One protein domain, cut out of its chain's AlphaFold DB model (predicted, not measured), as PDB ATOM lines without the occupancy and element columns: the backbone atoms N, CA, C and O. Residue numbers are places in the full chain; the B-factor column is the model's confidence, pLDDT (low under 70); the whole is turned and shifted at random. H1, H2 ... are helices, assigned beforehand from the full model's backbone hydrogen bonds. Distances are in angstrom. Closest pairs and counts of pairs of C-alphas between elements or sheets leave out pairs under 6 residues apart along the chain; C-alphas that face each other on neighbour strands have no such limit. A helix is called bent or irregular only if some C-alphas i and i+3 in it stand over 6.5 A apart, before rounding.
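Overview. This is residues 223 to 294 of the 306 residues of an uncharacterized protein of Pseudomonas sp. OV397 (UniProt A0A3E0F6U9). One long helix, H1, runs along one side of a loosely folded chain; past its last residue a long looping stretch, residues 249 to 276, swings out and folds back, bringing the short H2 and then H3 to the same flank of H1. H3 packs slantwise on part of H1 and runs the opposite way. The printed part has 72 residues, with three named helices in the order H1, H2, H3 and no named strand; the class is all helix, though under half of the residues, 32, are in named elements. The whole is only just loose, close to compact, with a radius of gyration of the C-alphas of 13.5 A and spans of 36 by 24 by 23 A.

Arrangement. Start with H1, residues 231 to 248, which has a kink of 29 degrees near residue 238. With its residues 234 to 241 alone it touches H3, residues 284 to 293; look at Met 238 and Thr 286, whose C-alphas are the closest, 5.3 A apart. The two run opposite ways at a steep tilt of 43 degrees. H2, residues 277 to 280, is close to H1 but not clearly touching, its closest C-alphas being those of Leu 245 and Tyr 279, 7.3 A apart. H2 and H3 are also close but not clearly touching, with the C-alphas of Ala 280 and Ile 287 closest at 6.5 A. In H3 every O i to N i+4 pair is within hydrogen-bond range, in H1 12 of 14 are, and H2 is too short for such a pair.

Along the chain. Find C-alpha 231 at (-6.478, -6.505, 78.379); from there H1 runs 25.1 A to C-alpha 248 at (-8.619, 12.544, 94.613). It is irregular, but only just: C-alphas 233 and 236 are 6.6 A apart. H3 runs 13.3 A to C-alpha 293 at (0.070, -10.300, 84.553).

Size, cuts and confidence. The C-alphas farthest apart, of Asp 223 and Asn 251, are 37.6 A apart. The printed part has no cut. The link from H1 to H2 is long, 28 residues, and holds two short antiparallel pairings, residues 254 to 255 with 265 to 266 and 270 to 271 with 274 to 275; the link from H2 to H3 is tight. The mean pLDDT of the printed part is 78.3, and it is under 70 at residue 230, residues 252 to 260, residue 262 and residues 272 to 273.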
ATOM      1  N   ASP A 223       0.546  -7.177  69.628       81.56
ATOM      2  CA  ASP A 223       0.844  -8.587  69.348       81.56
ATOM      3  C   ASP A 223       2.263  -9.003  69.759       81.56
ATOM      4  O   ASP A 223       2.533 -10.191  69.919       81.56
ATOM      5  N   ASP A 224       3.166  -8.039  69.966       78.31
ATOM      6  CA  ASP A 224       4.521  -8.313  70.450       78.31
ATOM      7  C   ASP A 224       4.538  -8.682  71.949       78.31
ATOM      8  O   ASP A 224       5.549  -9.172  72.456       78.31
ATOM      9  N   PHE A 225       3.425  -8.474  72.667       77.50
ATOM     10  CA  PHE A 225       3.308  -8.713  74.104       77.50
ATOM     11  C   PHE A 225       2.162  -9.674  74.417       77.50
ATOM     12  O   PHE A 225       0.992  -9.293  74.484       77.50
ATOM     13  N   SER A 226       2.505 -10.930  74.702       77.38
ATOM     14  CA  SER A 226       1.531 -11.979  75.031       77.38
ATOM     15  C   SER A 226       0.638 -11.635  76.230       77.38
ATOM     16  O   SER A 226      -0.530 -12.018  76.248       77.38
ATOM     17  N   PHE A 227       1.145 -10.864  77.199       76.06
ATOM     18  CA  PHE A 227       0.397 -10.429  78.384       76.06
ATOM     19  C   PHE A 227      -0.670  -9.356  78.097       76.06
ATOM     20  O   PHE A 227      -1.518  -9.100  78.945       76.06
ATOM     21  N   LEU A 228      -0.651  -8.723  76.916       77.94
ATOM     22  CA  LEU A 228      -1.699  -7.787  76.488       77.94
ATOM     23  C   LEU A 228      -2.904  -8.499  75.855       77.94
ATOM     24  O   LEU A 228      -3.902  -7.852  75.520       77.94
ATOM     25  N   SER A 229      -2.831  -9.822  75.686       75.12
ATOM     26  CA  SER A 229      -3.966 -10.628  75.247       75.12
ATOM     27  C   SER A 229      -5.084 -10.559  76.291       75.12
ATOM     28  O   SER A 229      -4.892 -10.934  77.443       75.12
ATOM     29  N   GLY A 230      -6.253 -10.044  75.900       69.88
ATOM     30  CA  GLY A 230      -7.411  -9.921  76.793       69.88
ATOM     31  C   GLY A 230      -7.414  -8.697  77.718       69.88
ATOM     32  O   GLY A 230      -8.293  -8.607  78.565       69.88
ATOM     33  N   ILE A 231      -6.501  -7.730  77.550       79.94
ATOM     34  CA  ILE A 231      -6.478  -6.505  78.379       79.94
ATOM     35  C   ILE A 231      -7.725  -5.625  78.199       79.94
ATOM     36  O   ILE A 231      -8.078  -4.860  79.093       79.94
ATOM     37  N   ASP A 232      -8.412  -5.734  77.059       74.38
ATOM     38  CA  ASP A 232      -9.511  -4.833  76.693       74.38
ATOM     39  C   ASP A 232     -10.700  -4.930  77.668       74.38
ATOM     40  O   ASP A 232     -11.433  -3.960  77.842       74.38
ATOM     41  N   THR A 233     -10.862  -6.070  78.353       72.12
ATOM     42  CA  THR A 233     -11.899  -6.267  79.379       72.12
ATOM     43  C   THR A 233     -11.527  -5.651  80.729       72.12
ATOM     44  O   THR A 233     -12.409  -5.175  81.435       72.12
ATOM     45  N   LEU A 234     -10.235  -5.600  81.069       76.19
ATOM     46  CA  LEU A 234      -9.712  -5.007  82.311       76.19
ATOM     47  C   LEU A 234      -9.473  -3.495  82.184       76.19
ATOM     48  O   LEU A 234      -9.449  -2.773  83.181       76.19
ATOM     49  N   LEU A 235      -9.322  -3.003  80.950       82.69
ATOM     50  CA  LEU A 235      -8.998  -1.610  80.661       82.69
ATOM     51  C   LEU A 235     -10.042  -0.644  81.233       82.69
ATOM     52  O   LEU A 235      -9.673   0.403  81.760       82.69
ATOM     53  N   ALA A 236     -11.330  -0.980  81.139       83.81
ATOM     54  CA  ALA A 236     -12.409  -0.118  81.618       83.81
ATOM     55  C   ALA A 236     -12.355   0.072  83.144       83.81
ATOM     56  O   ALA A 236     -12.415   1.204  83.627       83.81
ATOM     57  N   GLU A 237     -12.165  -1.020  83.888       84.19
ATOM     58  CA  GLU A 237     -12.079  -1.014  85.351       84.19
ATOM     59  C   GLU A 237     -10.823  -0.273  85.830       84.19
ATOM     60  O   GLU A 237     -10.910   0.622  86.672       84.19
ATOM     61  N   MET A 238      -9.667  -0.554  85.218       89.12
ATOM     62  CA  MET A 238      -8.414   0.153  85.513       89.12
ATOM     63  C   MET A 238      -8.504   1.648  85.181       89.12
ATOM     64  O   MET A 238      -8.011   2.492  85.927       89.12
ATOM     65  N   THR A 239      -9.156   2.005  84.071       86.88
ATOM     66  CA  THR A 239      -9.347   3.410  83.682       86.88
ATOM     67  C   THR A 239     -10.188   4.146  84.719       86.88
ATOM     68  O   THR A 239      -9.841   5.259  85.110       86.88
ATOM     69  N   GLN A 240     -11.262   3.524  85.206       87.31
ATOM     70  CA  GLN A 240     -12.115   4.118  86.230       87.31
ATOM     71  C   GLN A 240     -11.369   4.315  87.560       87.31
ATOM     72  O   GLN A 240     -11.460   5.394  88.148       87.31
ATOM     73  N   GLU A 241     -10.590   3.323  88.000       88.62
ATOM     74  CA  GLU A 241      -9.714   3.429  89.176       88.62
ATOM     75  C   GLU A 241      -8.729   4.599  89.059       88.62
ATOM     76  O   GLU A 241      -8.584   5.411  89.976       88.62
ATOM     77  N   LEU A 242      -8.074   4.720  87.902       87.31
ATOM     78  CA  LEU A 242      -7.103   5.779  87.651       87.31
ATOM     79  C   LEU A 242      -7.765   7.160  87.614       87.31
ATOM     80  O   LEU A 242      -7.226   8.095  88.200       87.31
ATOM     81  N   ILE A 243      -8.940   7.306  86.994       87.12
ATOM     82  CA  ILE A 243      -9.685   8.577  87.003       87.12
ATOM     83  C   ILE A 243      -9.969   9.015  88.444       87.12
ATOM     84  O   ILE A 243      -9.646  10.146  88.815       87.12
ATOM     85  N   GLN A 244     -10.479   8.109  89.282       86.81
ATOM     86  CA  GLN A 244     -10.769   8.401  90.690       86.81
ATOM     87  C   GLN A 244      -9.507   8.774  91.480       86.81
ATOM     88  O   GLN A 244      -9.525   9.708  92.286       86.81
ATOM     89  N   LEU A 245      -8.387   8.091  91.223       87.31
ATOM     90  CA  LEU A 245      -7.092   8.414  91.821       87.31
ATOM     91  C   LEU A 245      -6.633   9.833  91.446       87.31
ATOM     92  O   LEU A 245      -6.218  10.605  92.317       87.31
ATOM     93  N   TYR A 246      -6.718  10.194  90.162       84.88
ATOM     94  CA  TYR A 246      -6.310  11.514  89.677       84.88
ATOM     95  C   TYR A 246      -7.197  12.635  90.225       84.88
ATOM     96  O   TYR A 246      -6.677  13.690  90.592       84.88
ATOM     97  N   GLU A 247      -8.508  12.414  90.332       85.25
ATOM     98  CA  GLU A 247      -9.428  13.377  90.941       85.25
ATOM     99  C   GLU A 247      -9.118  13.593  92.424       85.25
ATOM    100  O   GLU A 247      -8.968  14.735  92.868       85.25
ATOM    101  N   LYS A 248      -8.923  12.503  93.176       83.69
ATOM    102  CA  LYS A 248      -8.619  12.544  94.613       83.69
ATOM    103  C   LYS A 248      -7.295  13.250  94.921       83.69
ATOM    104  O   LYS A 248      -7.189  13.942  95.932       83.69
ATOM    105  N   HIS A 249      -6.292  13.115  94.049       79.19
ATOM    106  CA  HIS A 249      -4.943  13.655  94.267       79.19
ATOM    107  C   HIS A 249      -4.588  14.880  93.413       79.19
ATOM    108  O   HIS A 249      -3.431  15.299  93.405       79.19
ATOM    109  N   LYS A 250      -5.562  15.535  92.767       76.88
ATOM    110  CA  LYS A 250      -5.360  16.693  91.866       76.88
ATOM    111  C   LYS A 250      -4.457  17.807  92.428       76.88
ATOM    112  O   LYS A 250      -3.717  18.457  91.679       76.88
ATOM    113  N   ASN A 251      -4.489  17.997  93.749       71.62
ATOM    114  CA  ASN A 251      -3.751  19.043  94.469       71.62
ATOM    115  C   ASN A 251      -2.427  18.569  95.101       71.62
ATOM    116  O   ASN A 251      -1.666  19.399  95.582       71.62
ATOM    117  N   THR A 252      -2.152  17.261  95.116       68.94
ATOM    118  CA  THR A 252      -0.948  16.654  95.737       68.94
ATOM    119  C   THR A 252      -0.058  15.927  94.728       68.94
ATOM    120  O   THR A 252       0.906  15.269  95.100       68.94
ATOM    121  N   GLN A 253      -0.393  16.044  93.446       69.69
ATOM    122  CA  GLN A 253       0.344  15.467  92.332       69.69
ATOM    123  C   GLN A 253       1.736  16.091  92.171       69.69
ATOM    124  O   GLN A 253       1.889  17.315  92.200       69.69
ATOM    125  N   GLU A 254       2.730  15.241  91.926       67.00
ATOM    126  CA  GLU A 254       4.094  15.662  91.616       67.00
ATOM    127  C   GLU A 254       4.193  16.157  90.162       67.00
ATOM    128  O   GLU A 254       3.487  15.669  89.269       67.00
ATOM    129  N   LYS A 255       5.086  17.127  89.915       69.81
ATOM    130  CA  LYS A 255       5.414  17.590  88.559       69.81
ATOM    131  C   LYS A 255       6.040  16.440  87.770       69.81
ATOM    132  O   LYS A 255       6.921  15.748  88.281       69.81
ATOM    133  N   TYR A 256       5.629  16.271  86.516       68.94
ATOM    134  CA  TYR A 256       6.216  15.263  85.642       68.94
ATOM    135  C   TYR A 256       7.707  15.569  85.382       68.94
ATOM    136  O   TYR A 256       8.037  16.667  84.931       68.94
ATOM    137  N   PRO A 257       8.632  14.626  85.636       58.25
ATOM    138  CA  PRO A 257      10.070  14.913  85.680       58.25
ATOM    139  C   PRO A 257      10.728  15.130  84.308       58.25
ATOM    140  O   PRO A 257      11.896  15.506  84.252       58.25
ATOM    141  N   PHE A 258      10.010  14.898  83.205       58.56
ATOM    142  CA  PHE A 258      10.559  14.959  81.843       58.56
ATOM    143  C   PHE A 258       9.946  16.064  80.972       58.56
ATOM    144  O   PHE A 258      10.229  16.113  79.777       58.56
ATOM    145  N   HIS A 259       9.099  16.928  81.541       62.12
ATOM    146  CA  HIS A 259       8.467  18.017  80.800       62.12
ATOM    147  C   HIS A 259       8.409  19.294  81.644       62.12
ATOM    148  O   HIS A 259       8.058  19.265  82.824       62.12
ATOM    149  N   ASP A 260       8.722  20.437  81.035       66.94
ATOM    150  CA  ASP A 260       8.723  21.733  81.727       66.94
ATOM    151  C   ASP A 260       7.324  22.337  81.909       66.94
ATOM    152  O   ASP A 260       7.172  23.371  82.559       66.94
ATOM    153  N   ASP A 261       6.297  21.658  81.401       74.06
ATOM    154  CA  ASP A 261       4.910  22.113  81.463       74.06
ATOM    155  C   ASP A 261       4.315  21.844  82.862       74.06
ATOM    156  O   ASP A 261       4.262  20.692  83.300       74.06
ATOM    157  N   PRO A 262       3.856  22.882  83.584       67.25
ATOM    158  CA  PRO A 262       3.285  22.748  84.925       67.25
ATOM    159  C   PRO A 262       1.941  22.004  84.964       67.25
ATOM    160  O   PRO A 262       1.502  21.600  86.044       67.25
ATOM    161  N   LEU A 263       1.273  21.816  83.821       74.19
ATOM    162  CA  LEU A 263       0.046  21.024  83.717       74.19
ATOM    163  C   LEU A 263       0.328  19.518  83.709       74.19
ATOM    164  O   LEU A 263      -0.573  18.727  83.993       74.19
ATOM    165  N   TRP A 264       1.569  19.115  83.421       73.06
ATOM    166  CA  TRP A 264       1.962  17.714  83.390       73.06
ATOM    167  C   TRP A 264       2.247  17.219  84.799       73.06
ATOM    168  O   TRP A 264       3.228  17.588  85.452       73.06
ATOM    169  N   LYS A 265       1.354  16.354  85.259       75.06
ATOM    170  CA  LYS A 265       1.324  15.816  86.609       75.06
ATOM    171  C   LYS A 265       1.336  14.298  86.554       75.06
ATOM    172  O   LYS A 265       0.724  13.709  85.667       75.06
ATOM    173  N   SER A 266       2.010  13.667  87.509       77.50
ATOM    174  CA  SER A 266       2.039  12.206  87.625       77.50
ATOM    175  C   SER A 266       1.738  11.742  89.039       77.50
ATOM    176  O   SER A 266       2.172  12.361  90.009       77.50
ATOM    177  N   VAL A 267       1.042  10.611  89.135       81.06
ATOM    178  CA  VAL A 267       0.850   9.864  90.380       81.06
ATOM    179  C   VAL A 267       1.618   8.542  90.258       81.06
ATOM    180  O   VAL A 267       1.160   7.639  89.555       81.06
ATOM    181  N   PRO A 268       2.813   8.416  90.862       80.25
ATOM    182  CA  PRO A 268       3.623   7.213  90.713       80.25
ATOM    183  C   PRO A 268       3.041   6.067  91.548       80.25
ATOM    184  O   PRO A 268       3.120   6.095  92.772       80.25
ATOM    185  N   LEU A 269       2.496   5.031  90.904       81.81
ATOM    186  CA  LEU A 269       2.076   3.800  91.600       81.81
ATOM    187  C   LEU A 269       3.278   2.978  92.087       81.81
ATOM    188  O   LEU A 269       3.222   2.339  93.136       81.81
ATOM    189  N   TYR A 270       4.384   3.056  91.341       76.50
ATOM    190  CA  TYR A 270       5.675   2.477  91.684       76.50
ATOM    191  C   TYR A 270       6.788   3.513  91.530       76.50
ATOM    192  O   TYR A 270       6.772   4.324  90.603       76.50
ATOM    193  N   LYS A 271       7.798   3.453  92.403       73.06
ATOM    194  CA  LYS A 271       9.025   4.257  92.304       73.06
ATOM    195  C   LYS A 271      10.236   3.362  92.537       73.06
ATOM    196  O   LYS A 271      10.389   2.790  93.613       73.06
ATOM    197  N   GLY A 272      11.069   3.195  91.506       63.56
ATOM    198  CA  GLY A 272      12.223   2.288  91.551       63.56
ATOM    199  C   GLY A 272      11.830   0.870  91.982       63.56
ATOM    200  O   GLY A 272      12.379   0.357  92.953       63.56
ATOM    201  N   GLY A 273      10.795   0.295  91.360       66.75
ATOM    202  CA  GLY A 273      10.283  -1.054  91.646       66.75
ATOM    203  C   GLY A 273       9.651  -1.266  93.029       66.75
ATOM    204  O   GLY A 273       9.381  -2.400  93.400       66.75
ATOM    205  N   GLN A 274       9.421  -0.211  93.819       71.62
ATOM    206  CA  GLN A 274       8.659  -0.291  95.072       71.62
ATOM    207  C   GLN A 274       7.275   0.322  94.909       71.62
ATOM    208  O   GLN A 274       7.144   1.399  94.324       71.62
ATOM    209  N   LYS A 275       6.271  -0.356  95.465       80.19
ATOM    210  CA  LYS A 275       4.884   0.107  95.517       80.19
ATOM    211  C   LYS A 275       4.785   1.363  96.388       80.19
ATOM    212  O   LYS A 275       5.262   1.380  97.522       80.19
ATOM    213  N   VAL A 276       4.145   2.410  95.876       82.69
ATOM    214  CA  VAL A 276       3.836   3.624  96.644       82.69
ATOM    215  C   VAL A 276       2.456   3.439  97.269       82.69
ATOM    216  O   VAL A 276       1.444   3.764  96.651       82.69
ATOM    217  N   ALA A 277       2.418   2.880  98.482       83.56
ATOM    218  CA  ALA A 277       1.186   2.430  99.149       83.56
ATOM    219  C   ALA A 277       0.046   3.468  99.112       83.56
ATOM    220  O   ALA A 277      -1.074   3.144  98.734       83.56
ATOM    221  N   VAL A 278       0.366   4.745  99.369       83.31
ATOM    222  CA  VAL A 278      -0.599   5.865  99.394       83.31
ATOM    223  C   VAL A 278      -1.441   5.977  98.114       83.31
ATOM    224  O   VAL A 278      -2.600   6.379  98.186       83.31
ATOM    225  N   TYR A 279      -0.883   5.619  96.955       85.62
ATOM    226  CA  TYR A 279      -1.582   5.677  95.667       85.62
ATOM    227  C   TYR A 279      -2.006   4.297  95.176       85.62
ATOM    228  O   TYR A 279      -3.104   4.120  94.660       85.62
ATOM    229  N   ALA A 280      -1.131   3.312  95.345       84.50
ATOM    230  CA  ALA A 280      -1.309   1.977  94.812       84.50
ATOM    231  C   ALA A 280      -2.443   1.200  95.505       84.50
ATOM    232  O   ALA A 280      -3.114   0.400  94.860       84.50
ATOM    233  N   ASP A 281      -2.723   1.469  96.781       85.50
ATOM    234  CA  ASP A 281      -3.833   0.822  97.497       85.50
ATOM    235  C   ASP A 281      -5.216   1.329  97.045       85.50
ATOM    236  O   ASP A 281      -6.238   0.733  97.378       85.50
ATOM    237  N   LEU A 282      -5.263   2.410  96.259       85.38
ATOM    238  CA  LEU A 282      -6.495   2.987  95.715       85.38
ATOM    239  C   LEU A 282      -6.842   2.465  94.316       85.38
ATOM    240  O   LEU A 282      -7.906   2.801  93.800       85.38
ATOM    241  N   VAL A 283      -5.959   1.676  93.701       88.31
ATOM    242  CA  VAL A 283      -6.124   1.150  92.336       88.31
ATOM    243  C   VAL A 283      -5.846  -0.363  92.289       88.31
ATOM    244  O   VAL A 283      -4.889  -0.819  91.657       88.31
ATOM    245  N   PRO A 284      -6.623  -1.173  93.033       87.19
ATOM    246  CA  PRO A 284      -6.321  -2.583  93.262       87.19
ATOM    247  C   PRO A 284      -6.301  -3.424  91.982       87.19
ATOM    248  O   PRO A 284      -5.427  -4.282  91.857       87.19
ATOM    249  N   ASN A 285      -7.187  -3.179  91.012       85.81
ATOM    250  CA  ASN A 285      -7.175  -3.923  89.748       85.81
ATOM    251  C   ASN A 285      -5.953  -3.554  88.902       85.81
ATOM    252  O   ASN A 285      -5.320  -4.424  88.304       85.81
ATOM    253  N   THR A 286      -5.565  -2.279  88.924       86.25
ATOM    254  CA  THR A 286      -4.350  -1.793  88.257       86.25
ATOM    255  C   THR A 286      -3.087  -2.422  88.848       86.25
ATOM    256  O   THR A 286      -2.211  -2.862  88.104       86.25
ATOM    257  N   ILE A 287      -2.985  -2.511  90.179       87.06
ATOM    258  CA  ILE A 287      -1.849  -3.164  90.845       87.06
ATOM    259  C   ILE A 287      -1.824  -4.655  90.557       87.06
ATOM    260  O   ILE A 287      -0.777  -5.172  90.179       87.06
ATOM    261  N   ARG A 288      -2.974  -5.323  90.659       83.56
ATOM    262  CA  ARG A 288      -3.091  -6.750  90.376       83.56
ATOM    263  C   ARG A 288      -2.673  -7.081  88.946       83.56
ATOM    264  O   ARG A 288      -1.942  -8.036  88.733       83.56
ATOM    265  N   PHE A 289      -3.069  -6.268  87.969       83.38
ATOM    266  CA  PHE A 289      -2.611  -6.429  86.591       83.38
ATOM    267  C   PHE A 289      -1.081  -6.314  86.479       83.38
ATOM    268  O   PHE A 289      -0.431  -7.146  85.849       83.38
ATOM    269  N   VAL A 290      -0.483  -5.311  87.124       81.62
ATOM    270  CA  VAL A 290       0.973  -5.107  87.099       81.62
ATOM    271  C   VAL A 290       1.734  -6.251  87.781       81.62
ATOM    272  O   VAL A 290       2.766  -6.668  87.262       81.62
ATOM    273  N   GLU A 291       1.250  -6.752  88.918       81.19
ATOM    274  CA  GLU A 291       1.928  -7.788  89.712       81.19
ATOM    275  C   GLU A 291       1.699  -9.207  89.164       81.19
ATOM    276  O   GLU A 291       2.653  -9.980  89.070       81.19
ATOM    277  N   ASP A 292       0.469  -9.539  88.760       78.50
ATOM    278  CA  ASP A 292       0.092 -10.903  88.365       78.50
ATOM    279  C   ASP A 292       0.289 -11.166  86.864       78.50
ATOM    280  O   ASP A 292       0.536 -12.305  86.460       78.50
ATOM    281  N   VAL A 293       0.143 -10.137  86.018       76.81
ATOM    282  CA  VAL A 293       0.070 -10.300  84.553       76.81
ATOM    283  C   VAL A 293       1.340  -9.808  83.863       76.81
ATOM    284  O   VAL A 293       1.860 -10.483  82.970       76.81
ATOM    285  N   VAL A 294       1.885  -8.660  84.275       74.88
ATOM    286  CA  VAL A 294       3.068  -8.074  83.627       74.88
ATOM    287  C   VAL A 294       4.349  -8.516  84.328       74.88
ATOM    288  O   VAL A 294       4.934  -7.794  85.139       74.88
TER     289      VAL A 294